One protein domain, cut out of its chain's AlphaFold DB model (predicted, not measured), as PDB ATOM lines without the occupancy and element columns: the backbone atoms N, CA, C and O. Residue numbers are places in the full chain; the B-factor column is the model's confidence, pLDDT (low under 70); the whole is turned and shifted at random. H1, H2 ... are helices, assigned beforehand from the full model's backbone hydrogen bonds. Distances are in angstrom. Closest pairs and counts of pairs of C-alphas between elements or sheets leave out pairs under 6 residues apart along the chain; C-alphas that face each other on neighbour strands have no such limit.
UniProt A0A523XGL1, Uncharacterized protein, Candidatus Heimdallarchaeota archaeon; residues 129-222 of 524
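Overview. This is residues 129 to 222 of the 524 residues of an uncharacterized protein of Candidatus Heimdallarchaeota archaeon (UniProt A0A523XGL1). Look for three helices in a small bundle: the long H1 makes the longest axis, H3 runs back side by side with it, and H2 packs slantwise over the pair, its first residues on H1 and its last residue near H3. The centres of the three make a triangle, and the long link of residues 182 to 198 leads from the end of H2 back to the beginning of H3. You will find 94 residues with three named helices, in the order H1, H2, H3, and no named strand; the class is all helix. The whole is only just compact, close to loose, with a radius of gyration of the C-alphas of 14.5 A, and elongated, with spans of 48 by 27 by 19 A.

Arrangement. Begin with H1, residues 129 to 157, the longest helix of the bundle. Next look at H3, residues 199 to 219: it and H1 touch at a shallow tilt of 12 degrees, opposite ways, and their closest C-alphas are those of Leu 136 and Arg 214, 6.2 A apart. Then find H2, residues 165 to 181, which touches H1 with residues 165 to 170 alone, while H1 touches H2 with residues 147 to 155 alone. Their closest C-alphas, those of Val 151 and Ala 165, are 5.9 A apart; the tilt of 37 degrees is only just steep, and they run opposite ways as a helical hairpin. H3 touches H2 with residues 207 to 215 alone, at a steep tilt of 41 degrees, the same way; the closest C-alphas are those of Glu 181 and Ala 215, 5.5 A apart. The helix packing is mostly crossed, but only just, with 1 of 3 pairs at a shallow tilt. In H1 and H2 every O i to N i+4 pair is within hydrogen-bond range; in H3 16 of 17 are.

Along the chain. Find C-alpha 129 at (31.333, 37.452, -12.957); from there H1 runs 42.0 A to C-alpha 157 at (-7.193, 34.635, -29.404). H2 spans 24.4 A from C-alpha 165 to C-alpha 181. H3 runs 30.5 A from C-alpha 199 to C-alpha 219 at (26.594, 46.665, -14.607).

Size, cuts and confidence. The two C-alphas farthest apart are those of Gln 159 and Asn 222, 47.7 A, while the first and last printed C-alphas, 129 and 222, are 5.1 A apart. The printed part has no cut. The link from H1 to H2, 7 residues, is short; the link from H2 to H3, 17 residues, is long, and its C-alphas lie 12 to 21 A from the mean of all C-alphas. The mean pLDDT of the printed part is 77.6; look for values under 70 at residues 158 to 160, 178 and 181 to 201.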
ATOM      1  N   SER A 129      31.664  37.544 -11.530       96.56
ATOM      2  CA  SER A 129      31.333  37.452 -12.957       96.56
ATOM      3  C   SER A 129      30.510  36.198 -13.294       96.56
ATOM      4  O   SER A 129      29.417  36.364 -13.847       96.56
ATOM      5  N   PRO A 130      30.894  34.972 -12.873       97.06
ATOM      6  CA  PRO A 130      30.123  33.776 -13.214       97.06
ATOM      7  C   PRO A 130      28.722  33.735 -12.595       97.06
ATOM      8  O   PRO A 130      27.761  33.292 -13.230       97.06
ATOM      9  N   ARG A 131      28.573  34.253 -11.368       97.31
ATOM     10  CA  ARG A 131      27.273  34.347 -10.679       97.31
ATOM     11  C   ARG A 131      26.357  35.358 -11.363       97.31
ATOM     12  O   ARG A 131      25.175  35.086 -11.548       97.31
ATOM     13  N   ILE A 132      26.904  36.505 -11.768       97.25
ATOM     14  CA  ILE A 132      26.158  37.530 -12.502       97.25
ATOM     15  C   ILE A 132      25.740  37.009 -13.882       97.25
ATOM     16  O   ILE A 132      24.592  37.199 -14.272       97.25
ATOM     17  N   LEU A 133      26.611  36.296 -14.601       95.75
ATOM     18  CA  LEU A 133      26.256  35.664 -15.876       95.75
ATOM     19  C   LEU A 133      25.137  34.623 -15.705       95.75
ATOM     20  O   LEU A 133      24.180  34.626 -16.473       95.75
ATOM     21  N   ALA A 134      25.178  33.800 -14.654       96.62
ATOM     22  CA  ALA A 134      24.079  32.883 -14.347       96.62
ATOM     23  C   ALA A 134      22.747  33.624 -14.115       96.62
ATOM     24  O   ALA A 134      21.721  33.220 -14.655       96.62
ATOM     25  N   GLN A 135      22.762  34.736 -13.370       96.69
ATOM     26  CA  GLN A 135      21.573  35.572 -13.163       96.69
ATOM     27  C   GLN A 135      21.051  36.169 -14.475       96.69
ATOM     28  O   GLN A 135      19.854  36.099 -14.742       96.69
ATOM     29  N   LEU A 136      21.937  36.704 -15.321       94.81
ATOM     30  CA  LEU A 136      21.558  37.253 -16.627       94.81
ATOM     31  C   LEU A 136      20.932  36.187 -17.529       94.81
ATOM     32  O   LEU A 136      19.902  36.448 -18.144       94.81
ATOM     33  N   TYR A 137      21.505  34.981 -17.565       95.00
ATOM     34  CA  TYR A 137      20.928  33.852 -18.289       95.00
ATOM     35  C   TYR A 137      19.501  33.539 -17.826       95.00
ATOM     36  O   TYR A 137      18.630  33.348 -18.669       95.00
ATOM     37  N   GLN A 138      19.250  33.511 -16.511       95.56
ATOM     38  CA  GLN A 138      17.911  33.244 -15.974       95.56
ATOM     39  C   GLN A 138      16.918  34.347 -16.346       95.56
ATOM     40  O   GLN A 138      15.817  34.045 -16.796       95.56
ATOM     41  N   ILE A 139      17.313  35.618 -16.232       95.00
ATOM     42  CA  ILE A 139      16.455  36.742 -16.634       95.00
ATOM     43  C   ILE A 139      16.120  36.658 -18.130       95.00
ATOM     44  O   ILE A 139      14.958  36.786 -18.518       95.00
ATOM     45  N   ASP A 140      17.120  36.401 -18.976       93.56
ATOM     46  CA  ASP A 140      16.932  36.285 -20.425       93.56
ATOM     47  C   ASP A 140      16.073  35.060 -20.804       93.56
ATOM     48  O   ASP A 140      15.275  35.134 -21.740       93.56
ATOM     49  N   LEU A 141      16.162  33.961 -20.045       93.62
ATOM     50  CA  LEU A 141      15.282  32.801 -20.195       93.62
ATOM     51  C   LEU A 141      13.822  33.154 -19.873       93.62
ATOM     52  O   LEU A 141      12.943  32.885 -20.691       93.62
ATOM     53  N   VAL A 142      13.568  33.808 -18.734       94.25
ATOM     54  CA  VAL A 142      12.216  34.244 -18.336       94.25
ATOM     55  C   VAL A 142      11.628  35.204 -19.371       94.25
ATOM     56  O   VAL A 142      10.481  35.039 -19.782       94.25
ATOM     57  N   LEU A 143      12.416  36.167 -19.867       91.38
ATOM     58  CA  LEU A 143      11.994  37.077 -20.941       91.38
ATOM     59  C   LEU A 143      11.584  36.323 -22.216       91.38
ATOM     60  O   LEU A 143      10.572  36.647 -22.842       91.38
ATOM     61  N   LYS A 144      12.352  35.300 -22.601       90.62
ATOM     62  CA  LYS A 144      12.074  34.457 -23.771       90.62
ATOM     63  C   LYS A 144      10.816  33.608 -23.613       90.62
ATOM     64  O   LYS A 144      10.044  33.488 -24.572       90.62
ATOM     65  N   GLU A 145      10.577  33.049 -22.434       91.25
ATOM     66  CA  GLU A 145       9.338  32.329 -22.127       91.25
ATOM     67  C   GLU A 145       8.130  33.270 -22.119       91.25
ATOM     68  O   GLU A 145       7.122  32.986 -22.770       91.25
ATOM     69  N   LEU A 146       8.259  34.436 -21.478       89.88
ATOM     70  CA  LEU A 146       7.235  35.475 -21.452       89.88
ATOM     71  C   LEU A 146       6.841  35.902 -22.877       89.88
ATOM     72  O   LEU A 146       5.652  35.968 -23.200       89.88
ATOM     73  N   MET A 147       7.824  36.128 -23.753       89.25
ATOM     74  CA  MET A 147       7.605  36.433 -25.170       89.25
ATOM     75  C   MET A 147       6.872  35.294 -25.893       89.25
ATOM     76  O   MET A 147       5.869  35.529 -26.568       89.25
ATOM     77  N   THR A 148       7.353  34.058 -25.740       88.94
ATOM     78  CA  THR A 148       6.807  32.876 -26.426       88.94
ATOM     79  C   THR A 148       5.344  32.638 -26.045       88.94
ATOM     80  O   THR A 148       4.501  32.425 -26.920       88.94
ATOM     81  N   ASN A 149       5.021  32.765 -24.756       86.00
ATOM     82  CA  ASN A 149       3.661  32.625 -24.244       86.00
ATOM     83  C   ASN A 149       2.728  33.710 -24.798       86.00
ATOM     84  O   ASN A 149       1.597  33.412 -25.182       86.00
ATOM     85  N   ASN A 150       3.198  34.957 -24.909       82.38
ATOM     86  CA  ASN A 150       2.393  36.051 -25.461       82.38
ATOM     87  C   ASN A 150       2.136  35.894 -26.963       82.38
ATOM     88  O   ASN A 150       1.010  36.103 -27.414       82.38
ATOM     89  N   VAL A 151       3.136  35.455 -27.735       82.38
ATOM     90  CA  VAL A 151       2.954  35.127 -29.160       82.38
ATOM     91  C   VAL A 151       1.918  34.016 -29.332       82.38
ATOM     92  O   VAL A 151       1.051  34.105 -30.204       82.38
ATOM     93  N   PHE A 152       1.998  32.971 -28.506       83.56
ATOM     94  CA  PHE A 152       1.049  31.863 -28.540       83.56
ATOM     95  C   PHE A 152      -0.381  32.334 -28.243       83.56
ATOM     96  O   PHE A 152      -1.285  32.084 -29.042       83.56
ATOM     97  N   GLN A 153      -0.576  33.082 -27.153       79.25
ATOM     98  CA  GLN A 153      -1.885  33.602 -26.744       79.25
ATOM     99  C   GLN A 153      -2.496  34.558 -27.775       79.25
ATOM    100  O   GLN A 153      -3.696  34.482 -28.052       79.25
ATOM    101  N   LEU A 154      -1.683  35.425 -28.391       74.88
ATOM    102  CA  LEU A 154      -2.135  36.323 -29.454       74.88
ATOM    103  C   LEU A 154      -2.698  35.535 -30.644       74.88
ATOM    104  O   LEU A 154      -3.806  35.818 -31.094       74.88
ATOM    105  N   ASN A 155      -1.961  34.524 -31.116       76.38
ATOM    106  CA  ASN A 155      -2.384  33.675 -32.233       76.38
ATOM    107  C   ASN A 155      -3.616  32.822 -31.898       76.38
ATOM    108  O   ASN A 155      -4.440  32.558 -32.772       76.38
ATOM    109  N   GLN A 156      -3.750  32.382 -30.644       79.25
ATOM    110  CA  GLN A 156      -4.914  31.627 -30.188       79.25
ATOM    111  C   GLN A 156      -6.172  32.507 -30.152       79.25
ATOM    112  O   GLN A 156      -7.226  32.104 -30.640       79.25
ATOM    113  N   THR A 157      -6.059  33.719 -29.605       71.19
ATOM    114  CA  THR A 157      -7.193  34.635 -29.404       71.19
ATOM    115  C   THR A 157      -7.708  35.213 -30.720       71.19
ATOM    116  O   THR A 157      -8.914  35.366 -30.897       71.19
ATOM    117  N   SER A 158      -6.816  35.513 -31.667       67.44
ATOM    118  CA  SER A 158      -7.199  36.073 -32.968       67.44
ATOM    119  C   SER A 158      -7.741  35.037 -33.960       67.44
ATOM    120  O   SER A 158      -8.135  35.413 -35.068       67.44
ATOM    121  N   GLN A 159      -7.711  33.745 -33.596       65.62
ATOM    122  CA  GLN A 159      -8.016  32.597 -34.461       65.62
ATOM    123  C   GLN A 159      -7.247  32.611 -35.799       65.62
ATOM    124  O   GLN A 159      -7.620  31.926 -36.749       65.62
ATOM    125  N   ASN A 160      -6.158  33.380 -35.877       65.94
ATOM    126  CA  ASN A 160      -5.341  33.575 -37.065       65.94
ATOM    127  C   ASN A 160      -3.865  33.529 -36.677       65.94
ATOM    128  O   ASN A 160      -3.426  34.178 -35.729       65.94
ATOM    129  N   LYS A 161      -3.057  32.808 -37.457       71.94
ATOM    130  CA  LYS A 161      -1.608  32.792 -37.255       71.94
ATOM    131  C   LYS A 161      -1.003  34.103 -37.761       71.94
ATOM    132  O   LYS A 161      -0.771  34.272 -38.959       71.94
ATOM    133  N   HIS A 162      -0.702  35.022 -36.851       70.75
ATOM    134  CA  HIS A 162       0.036  36.239 -37.158       70.75
ATOM    135  C   HIS A 162       1.521  35.910 -37.325       70.75
ATOM    136  O   HIS A 162       2.282  35.860 -36.361       70.75
ATOM    137  N   VAL A 163       1.953  35.700 -38.570       72.81
ATOM    138  CA  VAL A 163       3.360  35.400 -38.910       72.81
ATOM    139  C   VAL A 163       4.317  36.503 -38.427       72.81
ATOM    140  O   VAL A 163       5.471  36.229 -38.118       72.81
ATOM    141  N   TRP A 164       3.824  37.737 -38.289       73.62
ATOM    142  CA  TRP A 164       4.583  38.883 -37.790       73.62
ATOM    143  C   TRP A 164       4.711  38.944 -36.257       73.62
ATOM    144  O   TRP A 164       5.566  39.674 -35.767       73.62
ATOM    145  N   ALA A 165       3.901  38.201 -35.489       74.62
ATOM    146  CA  ALA A 165       3.819  38.352 -34.030       74.62
ATOM    147  C   ALA A 165       5.144  38.057 -33.319       74.62
ATOM    148  O   ALA A 165       5.521  38.765 -32.392       74.62
ATOM    149  N   TRP A 166       5.868  37.030 -33.767       82.38
ATOM    150  CA  TRP A 166       7.160  36.686 -33.183       82.38
ATOM    151  C   TRP A 166       8.170  37.821 -33.361       82.38
ATOM    152  O   TRP A 166       8.718  38.317 -32.379       82.38
ATOM    153  N   GLN A 167       8.351  38.281 -34.602       77.75
ATOM    154  CA  GLN A 167       9.282  39.366 -34.911       77.75
ATOM    155  C   GLN A 167       8.911  40.664 -34.183       77.75
ATOM    156  O   GLN A 167       9.777  41.357 -33.656       77.75
ATOM    157  N   TYR A 168       7.610  40.930 -34.077       73.88
ATOM    158  CA  TYR A 168       7.058  42.066 -33.355       73.88
ATOM    159  C   TYR A 168       7.494  42.109 -31.883       73.88
ATOM    160  O   TYR A 168       8.042  43.114 -31.427       73.88
ATOM    161  N   PHE A 169       7.304  41.022 -31.129       78.19
ATOM    162  CA  PHE A 169       7.706  41.006 -29.720       78.19
ATOM    163  C   PHE A 169       9.233  41.002 -29.541       78.19
ATOM    164  O   PHE A 169       9.730  41.572 -28.568       78.19
ATOM    165  N   GLN A 170       9.976  40.411 -30.484       81.00
ATOM    166  CA  GLN A 170      11.440  40.449 -30.484       81.00
ATOM    167  C   GLN A 170      11.982  41.876 -30.614       81.00
ATOM    168  O   GLN A 170      12.828  42.291 -29.817       81.00
ATOM    169  N   ASP A 171      11.478  42.635 -31.590       76.25
ATOM    170  CA  ASP A 171      11.904  44.015 -31.823       76.25
ATOM    171  C   ASP A 171      11.522  44.914 -30.643       76.25
ATOM    172  O   ASP A 171      12.347  45.698 -30.173       76.25
ATOM    173  N   LEU A 172      10.316  44.737 -30.092       75.69
ATOM    174  CA  LEU A 172       9.862  45.467 -28.911       75.69
ATOM    175  C   LEU A 172      10.797  45.261 -27.707       75.69
ATOM    176  O   LEU A 172      11.243  46.238 -27.104       75.69
ATOM    177  N   ILE A 173      11.130  44.010 -27.375       79.88
ATOM    178  CA  ILE A 173      12.044  43.695 -26.265       79.88
ATOM    179  C   ILE A 173      13.439  44.267 -26.513       79.88
ATOM    180  O   ILE A 173      14.028  44.863 -25.609       79.88
ATOM    181  N   GLY A 174      13.982  44.103 -27.721       76.12
ATOM    182  CA  GLY A 174      15.325  44.587 -28.019       76.12
ATOM    183  C   GLY A 174      15.429  46.109 -27.937       76.12
ATOM    184  O   GLY A 174      16.409  46.631 -27.404       76.12
ATOM    185  N   VAL A 175      14.387  46.827 -28.358       72.38
ATOM    186  CA  VAL A 175      14.333  48.279 -28.212       72.38
ATOM    187  C   VAL A 175      14.175  48.696 -26.740       72.38
ATOM    188  O   VAL A 175      14.944  49.540 -26.278       72.38
ATOM    189  N   ILE A 176      13.260  48.077 -25.976       76.12
ATOM    190  CA  ILE A 176      13.118  48.302 -24.520       76.12
ATOM    191  C   ILE A 176      14.470  48.131 -23.815       76.12
ATOM    192  O   ILE A 176      14.864  48.978 -23.011       76.12
ATOM    193  N   ARG A 177      15.208  47.066 -24.150       75.75
ATOM    194  CA  ARG A 177      16.546  46.784 -23.616       75.75
ATOM    195  C   ARG A 177      17.534  47.905 -23.874       75.75
ATOM    196  O   ARG A 177      18.218  48.313 -22.943       75.75
ATOM    197  N   LEU A 178      17.573  48.441 -25.084       68.31
ATOM    198  CA  LEU A 178      18.502  49.511 -25.442       68.31
ATOM    199  C   LEU A 178      18.188  50.821 -24.710       68.31
ATOM    200  O   LEU A 178      19.101  51.461 -24.189       68.31
ATOM    201  N   PHE A 179      16.910  51.202 -24.618       70.12
ATOM    202  CA  PHE A 179      16.499  52.392 -23.863       70.12
ATOM    203  C   PHE A 179      16.777  52.252 -22.366       70.12
ATOM    204  O   PHE A 179      17.290  53.180 -21.738       70.12
ATOM    205  N   THR A 180      16.513  51.071 -21.817       72.38
ATOM    206  CA  THR A 180      16.761  50.761 -20.409       72.38
ATOM    207  C   THR A 180      18.255  50.745 -20.077       72.38
ATOM    208  O   THR A 180      18.680  51.359 -19.101       72.38
ATOM    209  N   GLU A 181      19.084  50.114 -20.917       65.94
ATOM    210  CA  GLU A 181      20.551  50.130 -20.781       65.94
ATOM    211  C   GLU A 181      21.121  51.563 -20.847       65.94
ATOM    212  O   GLU A 181      22.166  51.833 -20.257       65.94
ATOM    213  N   ALA A 182      20.417  52.495 -21.498       59.69
ATOM    214  CA  ALA A 182      20.764  53.915 -21.566       59.69
ATOM    215  C   ALA A 182      20.173  54.793 -20.452       59.69
ATOM    216  O   ALA A 182      20.303  56.020 -20.509       59.69
ATOM    217  N   GLY A 183      19.523  54.193 -19.451       59.44
ATOM    218  CA  GLY A 183      18.945  54.918 -18.318       59.44
ATOM    219  C   GLY A 183      17.731  55.768 -18.690       59.44
ATOM    220  O   GLY A 183      17.476  56.794 -18.062       59.44
ATOM    221  N   VAL A 184      16.999  55.386 -19.739       60.84
ATOM    222  CA  VAL A 184      15.719  56.008 -20.085       60.84
ATOM    223  C   VAL A 184      14.627  55.265 -19.326       60.84
ATOM    224  O   VAL A 184      14.250  54.164 -19.706       60.84
ATOM    225  N   GLU A 185      14.142  55.859 -18.238       53.25
ATOM    226  CA  GLU A 185      13.164  55.219 -17.342       53.25
ATOM    227  C   GLU A 185      11.700  55.472 -17.775       53.25
ATOM    228  O   GLU A 185      10.829  54.654 -17.497       53.25
ATOM    229  N   ASP A 186      11.442  56.534 -18.556       52.78
ATOM    230  CA  ASP A 186      10.087  57.042 -18.860       52.78
ATOM    231  C   ASP A 186       9.626  56.844 -20.319       52.78
ATOM    232  O   ASP A 186       8.729  57.544 -20.801       52.78
ATOM    233  N   PHE A 187      10.248  55.946 -21.088       55.16
ATOM    234  CA  PHE A 187       9.845  55.781 -22.492       55.16
ATOM    235  C   PHE A 187       8.482  55.064 -22.614       55.16
ATOM    236  O   PHE A 187       7.712  55.364 -23.521       55.16
ATOM    237  N   TYR A 188       8.113  54.190 -21.671       56.50
ATOM    238  CA  TYR A 188       6.801  53.533 -21.654       56.50
ATOM    239  C   TYR A 188       6.219  53.503 -20.237       56.50
ATOM    240  O   TYR A 188       6.698  52.782 -19.364       56.50
ATOM    241  N   THR A 189       5.137  54.251 -20.015       51.88
ATOM    242  CA  THR A 189       4.312  54.137 -18.806       51.88
ATOM    243  C   THR A 189       2.848  54.101 -19.237       51.88
ATOM    244  O   THR A 189       2.310  55.138 -19.630       51.88
ATOM    245  N   PRO A 190       2.186  52.930 -19.220       50.88
ATOM    246  CA  PRO A 190       0.763  52.877 -19.498       50.88
ATOM    247  C   PRO A 190       0.029  53.604 -18.363       50.88
ATOM    248  O   PRO A 190       0.403  53.419 -17.194       50.88
ATOM    249  N   PRO A 191      -0.985  54.431 -18.673       51.22
ATOM    250  CA  PRO A 191      -1.788  55.061 -17.633       51.22
ATOM    251  C   PRO A 191      -2.450  53.977 -16.759       51.22
ATOM    252  O   PRO A 191      -2.654  52.839 -17.194       51.22
ATOM    253  N   GLU A 192      -2.667  54.272 -15.472       49.28
ATOM    254  CA  GLU A 192      -3.046  53.265 -14.461       49.28
ATOM    255  C   GLU A 192      -4.341  52.512 -14.795       49.28
ATOM    256  O   GLU A 192      -4.505  51.345 -14.435       49.28
ATOM    257  N   ASP A 193      -5.243  53.163 -15.523       51.34
ATOM    258  CA  ASP A 193      -6.475  52.602 -16.057       51.34
ATOM    259  C   ASP A 193      -6.208  51.522 -17.118       51.34
ATOM    260  O   ASP A 193      -6.815  50.453 -17.063       51.34
ATOM    261  N   ALA A 194      -5.244  51.726 -18.019       50.12
ATOM    262  CA  ALA A 194      -4.891  50.795 -19.091       50.12
ATOM    263  C   ALA A 194      -4.253  49.480 -18.594       50.12
ATOM    264  O   ALA A 194      -4.253  48.480 -19.321       50.12
ATOM    265  N   ARG A 195      -3.754  49.440 -17.348       48.41
ATOM    266  CA  ARG A 195      -3.181  48.229 -16.720       48.41
ATOM    267  C   ARG A 195      -4.209  47.115 -16.512       48.41
ATOM    268  O   ARG A 195      -3.846  45.950 -16.437       48.41
ATOM    269  N   LYS A 196      -5.499  47.456 -16.430       49.69
ATOM    270  CA  LYS A 196      -6.570  46.495 -16.119       49.69
ATOM    271  C   LYS A 196      -7.106  45.732 -17.333       49.69
ATOM    272  O   LYS A 196      -7.886  44.804 -17.147       49.69
ATOM    273  N   TYR A 197      -6.727  46.114 -18.557       51.50
ATOM    274  CA  TYR A 197      -7.512  45.744 -19.739       51.50
ATOM    275  C   TYR A 197      -6.815  44.852 -20.771       51.50
ATOM    276  O   TYR A 197      -7.532  44.279 -21.592       51.50
ATOM    277  N   THR A 198      -5.481  44.673 -20.768       63.72
ATOM    278  CA  THR A 198      -4.824  43.882 -21.832       63.72
ATOM    279  C   THR A 198      -3.620  43.040 -21.408       63.72
ATOM    280  O   THR A 198      -2.734  43.481 -20.677       63.72
ATOM    281  N   LEU A 199      -3.558  41.827 -21.974       65.19
ATOM    282  CA  LEU A 199      -2.411  40.911 -21.914       65.19
ATOM    283  C   LEU A 199      -1.104  41.604 -22.346       65.19
ATOM    284  O   LEU A 199      -0.058  41.399 -21.740       65.19
ATOM    285  N   PHE A 200      -1.190  42.477 -23.352       68.19
ATOM    286  CA  PHE A 200      -0.053  43.210 -23.894       68.19
ATOM    287  C   PHE A 200       0.542  44.226 -22.907       68.19
ATOM    288  O   PHE A 200       1.758  44.265 -22.746       68.19
ATOM    289  N   ASN A 201      -0.283  45.010 -22.202       68.44
ATOM    290  CA  ASN A 201       0.228  45.979 -21.225       68.44
ATOM    291  C   ASN A 201       0.916  45.269 -20.050       68.44
ATOM    292  O   ASN A 201       1.975  45.708 -19.604       68.44
ATOM    293  N   ASN A 202       0.362  44.139 -19.599       70.69
ATOM    294  CA  ASN A 202       0.989  43.304 -18.571       70.69
ATOM    295  C   ASN A 202       2.329  42.729 -19.052       70.69
ATOM    296  O   ASN A 202       3.314  42.798 -18.322       70.69
ATOM    297  N   PHE A 203       2.389  42.238 -20.294       78.69
ATOM    298  CA  PHE A 203       3.636  41.803 -20.918       78.69
ATOM    299  C   PHE A 203       4.683  42.922 -20.960       78.69
ATOM    300  O   PHE A 203       5.816  42.700 -20.548       78.69
ATOM    301  N   SER A 204       4.325  44.117 -21.444       75.44
ATOM    302  CA  SER A 204       5.274  45.225 -21.592       75.44
ATOM    303  C   SER A 204       5.821  45.691 -20.247       75.44
ATOM    304  O   SER A 204       7.022  45.921 -20.142       75.44
ATOM    305  N   ILE A 205       4.977  45.791 -19.215       76.44
ATOM    306  CA  ILE A 205       5.413  46.140 -17.855       76.44
ATOM    307  C   ILE A 205       6.392  45.092 -17.323       76.44
ATOM    308  O   ILE A 205       7.465  45.449 -16.844       76.44
ATOM    309  N   GLU A 206       6.052  43.807 -17.443       83.31
ATOM    310  CA  GLU A 206       6.905  42.730 -16.941       83.31
ATOM    311  C   GLU A 206       8.236  42.660 -17.699       83.31
ATOM    312  O   GLU A 206       9.302  42.571 -17.090       83.31
ATOM    313  N   ALA A 207       8.204  42.811 -19.026       85.25
ATOM    314  CA  ALA A 207       9.404  42.889 -19.846       85.25
ATOM    315  C   ALA A 207      10.291  44.075 -19.434       85.25
ATOM    316  O   ALA A 207      11.497  43.905 -19.278       85.25
ATOM    317  N   ILE A 208       9.712  45.259 -19.203       81.94
ATOM    318  CA  ILE A 208      10.445  46.442 -18.725       81.94
ATOM    319  C   ILE A 208      11.058  46.187 -17.345       81.94
ATOM    320  O   ILE A 208      12.217  46.535 -17.130       81.94
ATOM    321  N   ASN A 209      10.328  45.563 -16.418       84.75
ATOM    322  CA  ASN A 209      10.838  45.233 -15.085       84.75
ATOM    323  C   ASN A 209      12.048  44.293 -15.160       84.75
ATOM    324  O   ASN A 209      13.108  44.614 -14.618       84.75
ATOM    325  N   LEU A 210      11.915  43.184 -15.892       90.50
ATOM    326  CA  LEU A 210      12.983  42.201 -16.089       90.50
ATOM    327  C   LEU A 210      14.198  42.816 -16.789       90.50
ATOM    328  O   LEU A 210      15.339  42.569 -16.408       90.50
ATOM    329  N   ILE A 211      13.979  43.665 -17.790       87.94
ATOM    330  CA  ILE A 211      15.060  44.334 -18.519       87.94
ATOM    331  C   ILE A 211      15.757  45.395 -17.650       87.94
ATOM    332  O   ILE A 211      16.983  45.515 -17.704       87.94
ATOM    333  N   ASN A 212      15.019  46.124 -16.809       86.06
ATOM    334  CA  ASN A 212      15.581  47.043 -15.814       86.06
ATOM    335  C   ASN A 212      16.447  46.301 -14.795       86.06
ATOM    336  O   ASN A 212      17.552  46.743 -14.468       86.06
ATOM    337  N   GLU A 213      15.965  45.165 -14.297       90.62
ATOM    338  CA  GLU A 213      16.743  44.293 -13.423       90.62
ATOM    339  C   GLU A 213      18.011  43.815 -14.133       90.62
ATOM    340  O   GLU A 213      19.116  44.002 -13.619       90.62
ATOM    341  N   ARG A 214      17.874  43.307 -15.361       90.88
ATOM    342  CA  ARG A 214      18.989  42.866 -16.200       90.88
ATOM    343  C   ARG A 214      20.051  43.954 -16.372       90.88
ATOM    344  O   ARG A 214      21.239  43.679 -16.205       90.88
ATOM    345  N   ALA A 215      19.643  45.188 -16.676       86.69
ATOM    346  CA  ALA A 215      20.542  46.329 -16.844       86.69
ATOM    347  C   ALA A 215      21.269  46.691 -15.535       86.69
ATOM    348  O   ALA A 215      22.460  47.003 -15.547       86.69
ATOM    349  N   LYS A 216      20.598  46.587 -14.383       89.38
ATOM    350  CA  LYS A 216      21.232  46.781 -13.066       89.38
ATOM    351  C   LYS A 216      22.216  45.660 -12.731       89.38
ATOM    352  O   LYS A 216      23.272  45.929 -12.160       89.38
ATOM    353  N   VAL A 217      21.879  44.418 -13.070       92.75
ATOM    354  CA  VAL A 217      22.691  43.224 -12.798       92.75
ATOM    355  C   VAL A 217      23.957  43.217 -13.655       92.75
ATOM    356  O   VAL A 217      25.052  43.095 -13.108       92.75
ATOM    357  N   VAL A 218      23.847  43.440 -14.972       90.50
ATOM    358  CA  VAL A 218      25.006  43.396 -15.887       90.50
ATOM    359  C   VAL A 218      26.074  44.424 -15.519       90.50
ATOM    360  O   VAL A 218      27.265  44.137 -15.605       90.50
ATOM    361  N   ARG A 219      25.670  45.601 -15.025       90.94
ATOM    362  CA  ARG A 219      26.594  46.665 -14.607       90.94
ATOM    363  C   ARG A 219      27.469  46.267 -13.413       90.94
ATOM    364  O   ARG A 219      28.558  46.810 -13.270       90.94
ATOM    365  N   LYS A 220      27.023  45.313 -12.585       94.38
ATOM    366  CA  LYS A 220      27.769  44.796 -11.422       94.38
ATOM    367  C   LYS A 220      28.769  43.696 -11.782       94.38
ATOM    368  O   LYS A 220      29.562  43.326 -10.922       94.38
ATOM    369  N   LYS A 221      28.713  43.151 -13.004       95.56
ATOM    370  CA  LYS A 221      29.615  42.090 -13.467       95.56
ATOM    371  C   LYS A 221      31.056  42.595 -13.419       95.56
ATOM    372  O   LYS A 221      31.364  43.603 -14.058       95.56
ATOM    373  N   ASN A 222      31.932  41.895 -12.712       97.25
ATOM    374  CA  ASN A 222      33.361  42.174 -12.769       97.25
ATOM    375  C   ASN A 222      33.924  41.866 -14.164       97.25
ATOM    376  O   ASN A 222      33.485  40.938 -14.847       97.25
TER     377      ASN A 222